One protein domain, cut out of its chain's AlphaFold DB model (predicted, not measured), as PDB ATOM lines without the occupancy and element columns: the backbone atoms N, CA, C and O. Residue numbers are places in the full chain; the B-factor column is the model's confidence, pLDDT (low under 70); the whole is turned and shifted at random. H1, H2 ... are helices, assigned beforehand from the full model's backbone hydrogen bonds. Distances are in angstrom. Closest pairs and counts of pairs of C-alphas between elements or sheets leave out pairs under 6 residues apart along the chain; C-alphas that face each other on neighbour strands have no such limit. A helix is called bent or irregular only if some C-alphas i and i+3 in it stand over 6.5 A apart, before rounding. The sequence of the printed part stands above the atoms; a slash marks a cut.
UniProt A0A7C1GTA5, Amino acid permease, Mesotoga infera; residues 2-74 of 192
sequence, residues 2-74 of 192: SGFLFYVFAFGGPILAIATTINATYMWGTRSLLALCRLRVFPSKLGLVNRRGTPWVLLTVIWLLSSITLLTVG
ATOM      1  N   SER A   2     213.642 128.278 258.648       82.00
ATOM      2  CA  SER A   2     214.884 128.797 259.245       82.00
ATOM      3  C   SER A   2     215.333 130.061 258.505       82.00
ATOM      4  O   SER A   2     214.971 130.273 257.347       82.00
ATOM      5  N   GLY A   3     216.079 130.933 259.188       85.62
ATOM      6  CA  GLY A   3     216.593 132.183 258.617       85.62
ATOM      7  C   GLY A   3     215.523 133.260 258.390       85.62
ATOM      8  O   GLY A   3     214.526 133.326 259.102       85.62
ATOM      9  N   PHE A   4     215.724 134.120 257.390       89.00
ATOM     10  CA  PHE A   4     214.876 135.286 257.089       89.00
ATOM     11  C   PHE A   4     213.372 134.968 256.976       89.00
ATOM     12  O   PHE A   4     212.541 135.683 257.533       89.00
ATOM     13  N   LEU A   5     213.020 133.855 256.323       90.62
ATOM     14  CA  LEU A   5     211.628 133.415 256.166       90.62
ATOM     15  C   LEU A   5     210.942 133.143 257.510       90.62
ATOM     16  O   LEU A   5     209.754 133.418 257.646       90.62
ATOM     17  N   PHE A   6     211.671 132.655 258.519       91.38
ATOM     18  CA  PHE A   6     211.106 132.488 259.858       91.38
ATOM     19  C   PHE A   6     210.649 133.833 260.431       91.38
ATOM     20  O   PHE A   6     209.520 133.923 260.893       91.38
ATOM     21  N   TYR A   7     211.459 134.890 260.327       90.50
ATOM     22  CA  TYR A   7     211.099 136.218 260.839       90.50
ATOM     23  C   TYR A   7     209.926 136.845 260.078       90.50
ATOM     24  O   TYR A   7     209.018 137.400 260.696       90.50
ATOM     25  N   VAL A   8     209.898 136.710 258.748       90.44
ATOM     26  CA  VAL A   8     208.784 137.214 257.927       90.44
ATOM     27  C   VAL A   8     207.466 136.548 258.320       90.44
ATOM     28  O   VAL A   8     206.465 137.237 258.485       90.44
ATOM     29  N   PHE A   9     207.449 135.230 258.523       91.44
ATOM     30  CA  PHE A   9     206.225 134.534 258.921       91.44
ATOM     31  C   PHE A   9     205.876 134.736 260.400       91.44
ATOM     32  O   PHE A   9     204.714 134.991 260.712       91.44
ATOM     33  N   ALA A  10     206.859 134.664 261.302       93.19
ATOM     34  CA  ALA A  10     206.645 134.763 262.744       93.19
ATOM     35  C   ALA A  10     206.186 136.160 263.187       93.19
ATOM     36  O   ALA A  10     205.369 136.262 264.095       93.19
ATOM     37  N   PHE A  11     206.666 137.225 262.536       93.00
ATOM     38  CA  PHE A  11     206.296 138.602 262.883       93.00
ATOM     39  C   PHE A  11     205.371 139.240 261.847       93.00
ATOM     40  O   PHE A  11     204.374 139.861 262.209       93.00
ATOM     41  N   GLY A  12     205.660 139.065 260.556       93.44
ATOM     42  CA  GLY A  12     204.887 139.698 259.488       93.44
ATOM     43  C   GLY A  12     203.440 139.212 259.431       93.44
ATOM     44  O   GLY A  12     202.536 140.031 259.289       93.44
ATOM     45  N   GLY A  13     203.206 137.908 259.613       92.69
ATOM     46  CA  GLY A  13     201.858 137.333 259.638       92.69
ATOM     47  C   GLY A  13     200.970 137.948 260.728       92.69
ATOM     48  O   GLY A  13     199.937 138.537 260.397       92.69
ATOM     49  N   PRO A  14     201.365 137.877 262.014       94.56
ATOM     50  CA  PRO A  14     200.598 138.474 263.108       94.56
ATOM     51  C   PRO A  14     200.413 139.988 262.983       94.56
ATOM     52  O   PRO A  14     199.300 140.473 263.173       94.56
ATOM     53  N   ILE A  15     201.457 140.741 262.611       95.31
ATOM     54  CA  ILE A  15     201.357 142.201 262.443       95.31
ATOM     55  C   ILE A  15     200.343 142.546 261.348       95.31
ATOM     56  O   ILE A  15     199.489 143.411 261.553       95.31
ATOM     57  N   LEU A  16     200.401 141.850 260.208       95.06
ATOM     58  CA  LEU A  16     199.450 142.052 259.121       95.06
ATOM     59  C   LEU A  16     198.023 141.716 259.567       95.06
ATOM     60  O   LEU A  16     197.123 142.521 259.344       95.06
ATOM     61  N   ALA A  17     197.825 140.581 260.245       94.75
ATOM     62  CA  ALA A  17     196.516 140.160 260.742       94.75
ATOM     63  C   ALA A  17     195.915 141.181 261.724       94.75
ATOM     64  O   ALA A  17     194.736 141.537 261.612       94.75
ATOM     65  N   ILE A  18     196.729 141.703 262.647       93.00
ATOM     66  CA  ILE A  18     196.329 142.753 263.590       93.00
ATOM     67  C   ILE A  18     195.955 144.026 262.825       93.00
ATOM     68  O   ILE A  18     194.858 144.550 263.017       93.00
ATOM     69  N   ALA A  19     196.808 144.492 261.907       94.56
ATOM     70  CA  ALA A  19     196.560 145.702 261.125       94.56
ATOM     71  C   ALA A  19     195.265 145.604 260.300       94.56
ATOM     72  O   ALA A  19     194.447 146.530 260.311       94.56
ATOM     73  N   THR A  20     195.025 144.468 259.639       95.12
ATOM     74  CA  THR A  20     193.794 144.249 258.867       95.12
ATOM     75  C   THR A  20     192.557 144.176 259.754       95.12
ATOM     76  O   THR A  20     191.515 144.721 259.387       95.12
ATOM     77  N   THR A  21     192.665 143.564 260.937       92.94
ATOM     78  CA  THR A  21     191.543 143.432 261.881       92.94
ATOM     79  C   THR A  21     191.182 144.779 262.498       92.94
ATOM     80  O   THR A  21     190.005 145.137 262.558       92.94
ATOM     81  N   ILE A  22     192.182 145.574 262.888       91.38
ATOM     82  CA  ILE A  22     191.987 146.944 263.376       91.38
ATOM     83  C   ILE A  22     191.314 147.797 262.295       91.38
ATOM     84  O   ILE A  22     190.304 148.447 262.568       91.38
ATOM     85  N   ASN A  23     191.816 147.751 261.056       92.19
ATOM     86  CA  ASN A  23     191.223 148.497 259.947       92.19
ATOM     87  C   ASN A  23     189.763 148.085 259.692       92.19
ATOM     88  O   ASN A  23     188.889 148.943 259.575       92.19
ATOM     89  N   ALA A  24     189.474 146.780 259.673       91.06
ATOM     90  CA  ALA A  24     188.107 146.279 259.565       91.06
ATOM     91  C   ALA A  24     187.219 146.824 260.693       91.06
ATOM     92  O   ALA A  24     186.122 147.319 260.425       91.06
ATOM     93  N   THR A  25     187.717 146.798 261.930       89.69
ATOM     94  CA  THR A  25     186.984 147.221 263.131       89.69
ATOM     95  C   THR A  25     186.617 148.701 263.100       89.69
ATOM     96  O   THR A  25     185.464 149.054 263.357       89.69
ATOM     97  N   TYR A  26     187.547 149.564 262.686       89.81
ATOM     98  CA  TYR A  26     187.261 150.987 262.487       89.81
ATOM     99  C   TYR A  26     186.200 151.232 261.409       89.81
ATOM    100  O   TYR A  26     185.359 152.122 261.566       89.81
ATOM    101  N   MET A  27     186.201 150.443 260.331       87.94
ATOM    102  CA  MET A  27     185.219 150.595 259.254       87.94
ATOM    103  C   MET A  27     183.803 150.210 259.687       87.94
ATOM    104  O   MET A  27     182.881 151.013 259.532       87.94
ATOM    105  N   TRP A  28     183.598 148.993 260.200       85.50
ATOM    106  CA  TRP A  28     182.241 148.543 260.526       85.50
ATOM    107  C   TRP A  28     181.705 149.228 261.791       85.50
ATOM    108  O   TRP A  28     180.551 149.659 261.798       85.50
ATOM    109  N   GLY A  29     182.547 149.433 262.814       84.38
ATOM    110  CA  GLY A  29     182.149 150.092 264.059       84.38
ATOM    111  C   GLY A  29     181.634 151.518 263.839       84.38
ATOM    112  O   GLY A  29     180.579 151.891 264.357       84.38
ATOM    113  N   THR A  30     182.309 152.307 262.998       90.62
ATOM    114  CA  THR A  30     181.867 153.682 262.711       90.62
ATOM    115  C   THR A  30     180.647 153.762 261.815       90.62
ATOM    116  O   THR A  30     179.833 154.660 262.013       90.62
ATOM    117  N   ARG A  31     180.465 152.836 260.866       87.88
ATOM    118  CA  ARG A  31     179.258 152.805 260.023       87.88
ATOM    119  C   ARG A  31     177.998 152.550 260.845       87.88
ATOM    120  O   ARG A  31     177.008 153.250 260.647       87.88
ATOM    121  N   SER A  32     178.053 151.625 261.803       87.44
ATOM    122  CA  SER A  32     176.931 151.356 262.712       87.44
ATOM    123  C   SER A  32     176.584 152.583 263.563       87.44
ATOM    124  O   SER A  32     175.419 152.963 263.669       87.44
ATOM    125  N   LEU A  33     177.590 153.266 264.117       90.69
ATOM    126  CA  LEU A  33     177.382 154.490 264.898       90.69
ATOM    127  C   LEU A  33     176.899 155.667 264.037       90.69
ATOM    128  O   LEU A  33     176.062 156.455 264.480       90.69
ATOM    129  N   LEU A  34     177.385 155.778 262.801       91.31
ATOM    130  CA  LEU A  34     176.941 156.788 261.846       91.31
ATOM    131  C   LEU A  34     175.464 156.587 261.487       91.31
ATOM    132  O   LEU A  34     174.713 157.562 261.472       91.31
ATOM    133  N   ALA A  35     175.027 155.341 261.280       87.50
ATOM    134  CA  ALA A  35     173.615 155.020 261.079       87.50
ATOM    135  C   ALA A  35     172.765 155.459 262.285       87.50
ATOM    136  O   ALA A  35     171.739 156.113 262.113       87.50
ATOM    137  N   LEU A  36     173.232 155.217 263.515       88.31
ATOM    138  CA  LEU A  36     172.555 155.700 264.726       88.31
ATOM    139  C   LEU A  36     172.512 157.237 264.824       88.31
ATOM    140  O   LEU A  36     171.532 157.791 265.323       88.31
ATOM    141  N   CYS A  37     173.533 157.942 264.328       89.38
ATOM    142  CA  CYS A  37     173.512 159.406 264.233       89.38
ATOM    143  C   CYS A  37     172.478 159.898 263.205       89.38
ATOM    144  O   CYS A  37     171.773 160.871 263.475       89.38
ATOM    145  N   ARG A  38     172.349 159.215 262.057       85.88
ATOM    146  CA  ARG A  38     171.332 159.516 261.028       85.88
ATOM    147  C   ARG A  38     169.915 159.287 261.546       85.88
ATOM    148  O   ARG A  38     169.059 160.149 261.385       85.88
ATOM    149  N   LEU A  39     169.715 158.206 262.300       83.50
ATOM    150  CA  LEU A  39     168.471 157.910 263.023       83.50
ATOM    151  C   LEU A  39     168.235 158.830 264.235       83.50
ATOM    152  O   LEU A  39     167.322 158.597 265.025       83.50
ATOM    153  N   ARG A  40     169.069 159.862 264.427       85.12
ATOM    154  CA  ARG A  40     169.001 160.819 265.540       85.12
ATOM    155  C   ARG A  40     169.030 160.145 266.916       85.12
ATOM    156  O   ARG A  40     168.660 160.776 267.906       85.12
ATOM    157  N   VAL A  41     169.487 158.897 267.018       86.75
ATOM    158  CA  VAL A  41     169.710 158.225 268.305       86.75
ATOM    159  C   VAL A  41     170.839 158.951 269.017       86.75
ATOM    160  O   VAL A  41     170.635 159.441 270.123       86.75
ATOM    161  N   PHE A  42     171.961 159.149 268.324       87.62
ATOM    162  CA  PHE A  42     173.076 159.971 268.790       87.62
ATOM    163  C   PHE A  42     173.039 161.401 268.226       87.62
ATOM    164  O   PHE A  42     172.359 161.657 267.227       87.62
ATOM    165  N   PRO A  43     173.758 162.358 268.848       86.62
ATOM    166  CA  PRO A  43     173.891 163.714 268.324       86.62
ATOM    167  C   PRO A  43     174.436 163.732 266.891       86.62
ATOM    168  O   PRO A  43     175.478 163.142 266.610       86.62
ATOM    169  N   SER A  44     173.795 164.494 266.002       85.56
ATOM    170  CA  SER A  44     174.197 164.614 264.589       85.56
ATOM    171  C   SER A  44     175.636 165.105 264.400       85.56
ATOM    172  O   SER A  44     176.297 164.715 263.445       85.56
ATOM    173  N   LYS A  45     176.158 165.898 265.348       89.06
ATOM    174  CA  LYS A  45     177.551 166.376 265.358       89.06
ATOM    175  C   LYS A  45     178.584 165.245 265.440       89.06
ATOM    176  O   LYS A  45     179.699 165.421 264.964       89.06
ATOM    177  N   LEU A  46     178.234 164.098 266.029       90.81
ATOM    178  CA  LEU A  46     179.116 162.927 266.029       90.81
ATOM    179  C   LEU A  46     179.160 162.278 264.642       90.81
ATOM    180  O   LEU A  46     180.211 161.827 264.208       90.81
ATOM    181  N   GLY A  47     178.053 162.309 263.901       90.19
ATOM    182  CA  GLY A  47     177.951 161.769 262.546       90.19
ATOM    183  C   GLY A  47     178.551 162.649 261.443       90.19
ATOM    184  O   GLY A  47     178.208 162.453 260.279       90.19
ATOM    185  N   LEU A  48     179.404 163.630 261.765       92.38
ATOM    186  CA  LEU A  48     180.018 164.494 260.756       92.38
ATOM    187  C   LEU A  48     180.984 163.704 259.870       92.38
ATOM    188  O   LEU A  48     181.908 163.043 260.350       92.38
ATOM    189  N   VAL A  49     180.794 163.843 258.559       93.62
ATOM    190  CA  VAL A  49     181.642 163.232 257.536       93.62
ATOM    191  C   VAL A  49     182.500 164.281 256.834       93.62
ATOM    192  O   VAL A  49     182.105 165.437 256.688       93.62
ATOM    193  N   ASN A  50     183.704 163.894 256.413       92.88
ATOM    194  CA  ASN A  50     184.559 164.745 255.582       92.88
ATOM    195  C   ASN A  50     184.130 164.694 254.096       92.88
ATOM    196  O   ASN A  50     183.196 163.984 253.726       92.88
ATOM    197  N   ARG A  51     184.869 165.385 253.212       91.25
ATOM    198  CA  ARG A  51     184.619 165.393 251.752       91.25
ATOM    199  C   ARG A  51     184.633 164.009 251.088       91.25
ATOM    200  O   ARG A  51     184.125 163.868 249.985       91.25
ATOM    201  N   ARG A  52     185.240 163.005 251.726       89.81
ATOM    202  CA  ARG A  52     185.335 161.620 251.238       89.81
ATOM    203  C   ARG A  52     184.302 160.695 251.896       89.81
ATOM    204  O   ARG A  52     184.407 159.481 251.758       89.81
ATOM    205  N   GLY A  53     183.345 161.240 252.654       87.56
ATOM    206  CA  GLY A  53     182.329 160.461 253.369       87.56
ATOM    207  C   GLY A  53     182.839 159.768 254.638       87.56
ATOM    208  O   GLY A  53     182.137 158.940 255.211       87.56
ATOM    209  N   THR A  54     184.054 160.077 255.101       91.00
ATOM    210  CA  THR A  54     184.640 159.438 256.288       91.00
ATOM    211  C   THR A  54     184.104 160.083 257.574       91.00
ATOM    212  O   THR A  54     184.271 161.299 257.723       91.00
ATOM    213  N   PRO A  55     183.527 159.312 258.523       93.44
ATOM    214  CA  PRO A  55     183.007 159.820 259.798       93.44
ATOM    215  C   PRO A  55     184.147 160.141 260.777       93.44
ATOM    216  O   PRO A  55     184.425 159.400 261.721       93.44
ATOM    217  N   TRP A  56     184.853 161.239 260.513       93.81
ATOM    218  CA  TRP A  56     186.115 161.567 261.178       93.81
ATOM    219  C   TRP A  56     185.957 161.799 262.686       93.81
ATOM    220  O   TRP A  56     186.845 161.417 263.438       93.81
ATOM    221  N   VAL A  57     184.826 162.348 263.148       94.69
ATOM    222  CA  VAL A  57     184.587 162.575 264.584       94.69
ATOM    223  C   VAL A  57     184.481 161.247 265.336       94.69
ATOM    224  O   VAL A  57     185.169 161.057 266.335       94.69
ATOM    225  N   LEU A  58     183.668 160.307 264.839       94.38
ATOM    226  CA  LEU A  58     183.527 158.976 265.442       94.38
ATOM    227  C   LEU A  58     184.853 158.212 265.437       94.38
ATOM    228  O   LEU A  58     185.202 157.614 266.450       94.38
ATOM    229  N   LEU A  59     185.602 158.261 264.328       94.12
ATOM    230  CA  LEU A  59     186.924 157.633 264.245       94.12
ATOM    231  C   LEU A  59     187.883 158.202 265.291       94.12
ATOM    232  O   LEU A  59     188.512 157.429 266.009       94.12
ATOM    233  N   THR A  60     187.963 159.528 265.410       94.62
ATOM    234  CA  THR A  60     188.834 160.185 266.391       94.62
ATOM    235  C   THR A  60     188.442 159.815 267.818       94.62
ATOM    236  O   THR A  60     189.316 159.521 268.626       94.62
ATOM    237  N   VAL A  61     187.142 159.783 268.133       94.06
ATOM    238  CA  VAL A  61     186.654 159.400 269.469       94.06
ATOM    239  C   VAL A  61     187.005 157.950 269.795       94.06
ATOM    240  O   VAL A  61     187.536 157.695 270.873       94.06
ATOM    241  N   ILE A  62     186.759 157.010 268.875       92.38
ATOM    242  CA  ILE A  62     187.110 155.597 269.077       92.38
ATOM    243  C   ILE A  62     188.620 155.456 269.252       92.38
ATOM    244  O   ILE A  62     189.060 154.831 270.208       92.38
ATOM    245  N   TRP A  63     189.411 156.076 268.374       93.12
ATOM    246  CA  TRP A  63     190.867 156.000 268.443       93.12
ATOM    247  C   TRP A  63     191.413 156.557 269.761       93.12
ATOM    248  O   TRP A  63     192.246 155.906 270.393       93.12
ATOM    249  N   LEU A  64     190.923 157.719 270.211       95.56
ATOM    250  CA  LEU A  64     191.334 158.315 271.482       95.56
ATOM    251  C   LEU A  64     190.952 157.430 272.667       95.56
ATOM    252  O   LEU A  64     191.809 157.149 273.497       95.56
ATOM    253  N   LEU A  65     189.701 156.968 272.737       92.00
ATOM    254  CA  LEU A  65     189.241 156.100 273.823       92.00
ATOM    255  C   LEU A  65     190.044 154.799 273.861       92.00
ATOM    256  O   LEU A  65     190.587 154.459 274.906       92.00
ATOM    257  N   SER A  66     190.195 154.113 272.725       89.50
ATOM    258  CA  SER A  66     190.989 152.885 272.640       89.50
ATOM    259  C   SER A  66     192.449 153.114 273.033       89.50
ATOM    260  O   SER A  66     193.007 152.305 273.770       89.50
ATOM    261  N   SER A  67     193.058 154.220 272.595       91.50
ATOM    262  CA  SER A  67     194.449 154.548 272.933       91.50
ATOM    263  C   SER A  67     194.611 154.860 274.420       91.50
ATOM    264  O   SER A  67     195.507 154.320 275.059       91.50
ATOM    265  N   ILE A  68     193.729 155.686 274.991       92.62
ATOM    266  CA  ILE A  68     193.746 156.025 276.421       92.62
ATOM    267  C   ILE A  68     193.573 154.757 277.252       92.62
ATOM    268  O   ILE A  68     194.362 154.512 278.155       92.62
ATOM    269  N   THR A  69     192.579 153.932 276.929       86.88
ATOM    270  CA  THR A  69     192.299 152.692 277.654       86.88
ATOM    271  C   THR A  69     193.457 151.694 277.567       86.88
ATOM    272  O   THR A  69     193.795 151.070 278.572       86.88
ATOM    273  N   LEU A  70     194.107 151.571 276.405       88.00
ATOM    274  CA  LEU A  70     195.290 150.723 276.257       88.00
ATOM    275  C   LEU A  70     196.466 151.237 277.100       88.00
ATOM    276  O   LEU A  70     197.152 150.439 277.732       88.00
ATOM    277  N   LEU A  71     196.682 152.554 277.146       90.69
ATOM    278  CA  LEU A  71     197.763 153.163 277.928       90.69
ATOM    279  C   LEU A  71     197.517 153.108 279.442       90.69
ATOM    280  O   LEU A  71     198.476 153.008 280.201       90.69
ATOM    281  N   THR A  72     196.261 153.186 279.895       88.00
ATOM    282  CA  THR A  72     195.932 153.199 281.330       88.00
ATOM    283  C   THR A  72     195.834 151.807 281.937       88.00
ATOM    284  O   THR A  72     196.262 151.615 283.071       88.00
ATOM    285  N   VAL A  73     195.265 150.842 281.209       85.00
ATOM    286  CA  VAL A  73     195.082 149.468 281.704       85.00
ATOM    287  C   VAL A  73     196.276 148.583 281.338       85.00
ATOM    288  O   VAL A  73     196.604 147.661 282.077       85.00
ATOM    289  N   GLY A  74     196.973 148.887 280.239       85.62
ATOM    290  CA  GLY A  74     198.130 148.125 279.780       85.62
ATOM    291  C   GLY A  74     197.770 146.730 279.263       85.62
ATOM    292  O   GLY A  74     196.612 146.408 278.988       85.62
TER     293      GLY A  74
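Overview. This is residues 2 to 74 of the 192 residues of the protein "Amino acid permease" of Mesotoga infera (UniProt A0A7C1GTA5). One long helix, H1, makes the longest axis of an elongated model, and a shorter helix, H2, starts beside the later part of H1 and slants away from it like a side arm. A long link, residues 39 to 55, folds back from the end of H1 to the start of H2, while residues 2 to 25 and 64 to 74 stand free and stick out from a small compact body. The printed part has 73 residues with two named helices, H1 then H2, and no named strand; its class is all helix. It is only just loose, close to extended, with a radius of gyration of the C-alphas of 16.8 A and spans of 56 by 30 by 18 A.

Arrangement. H1, residues 4 to 38, is the longest helix. H2, residues 56 to 73, touches H1, and the closest C-alphas are those of Thr 30 and Leu 58, 6.2 A apart. H1 touches H2 with residues 26 to 34 alone, and H2 touches H1 with residues 58 to 59 alone. Their lines stand at a steep tilt of 54 degrees, and they run opposite ways. In H2 every O i to N i+4 pair is within hydrogen-bond range, and in H1 30 of 31 are.

Along the chain. H1 begins at C-alpha 4, (214.876, 135.286, 257.089), and measures 50.0 A from first to last C-alpha. It has a kink of 26 degrees near residue 11; it is neither bent nor irregular, but only just: C-alphas 10 and 13 are 6.3 A apart. H2 measures 25.5 A and ends at C-alpha 73, (195.082, 149.468, 281.704).

Size, cuts and confidence. The C-alphas of Ser 2 and Arg 40, 56.3 A apart, are the two farthest apart. The printed part has no cut. The mean pLDDT of the printed part is 90.5, and no printed residue is under 70.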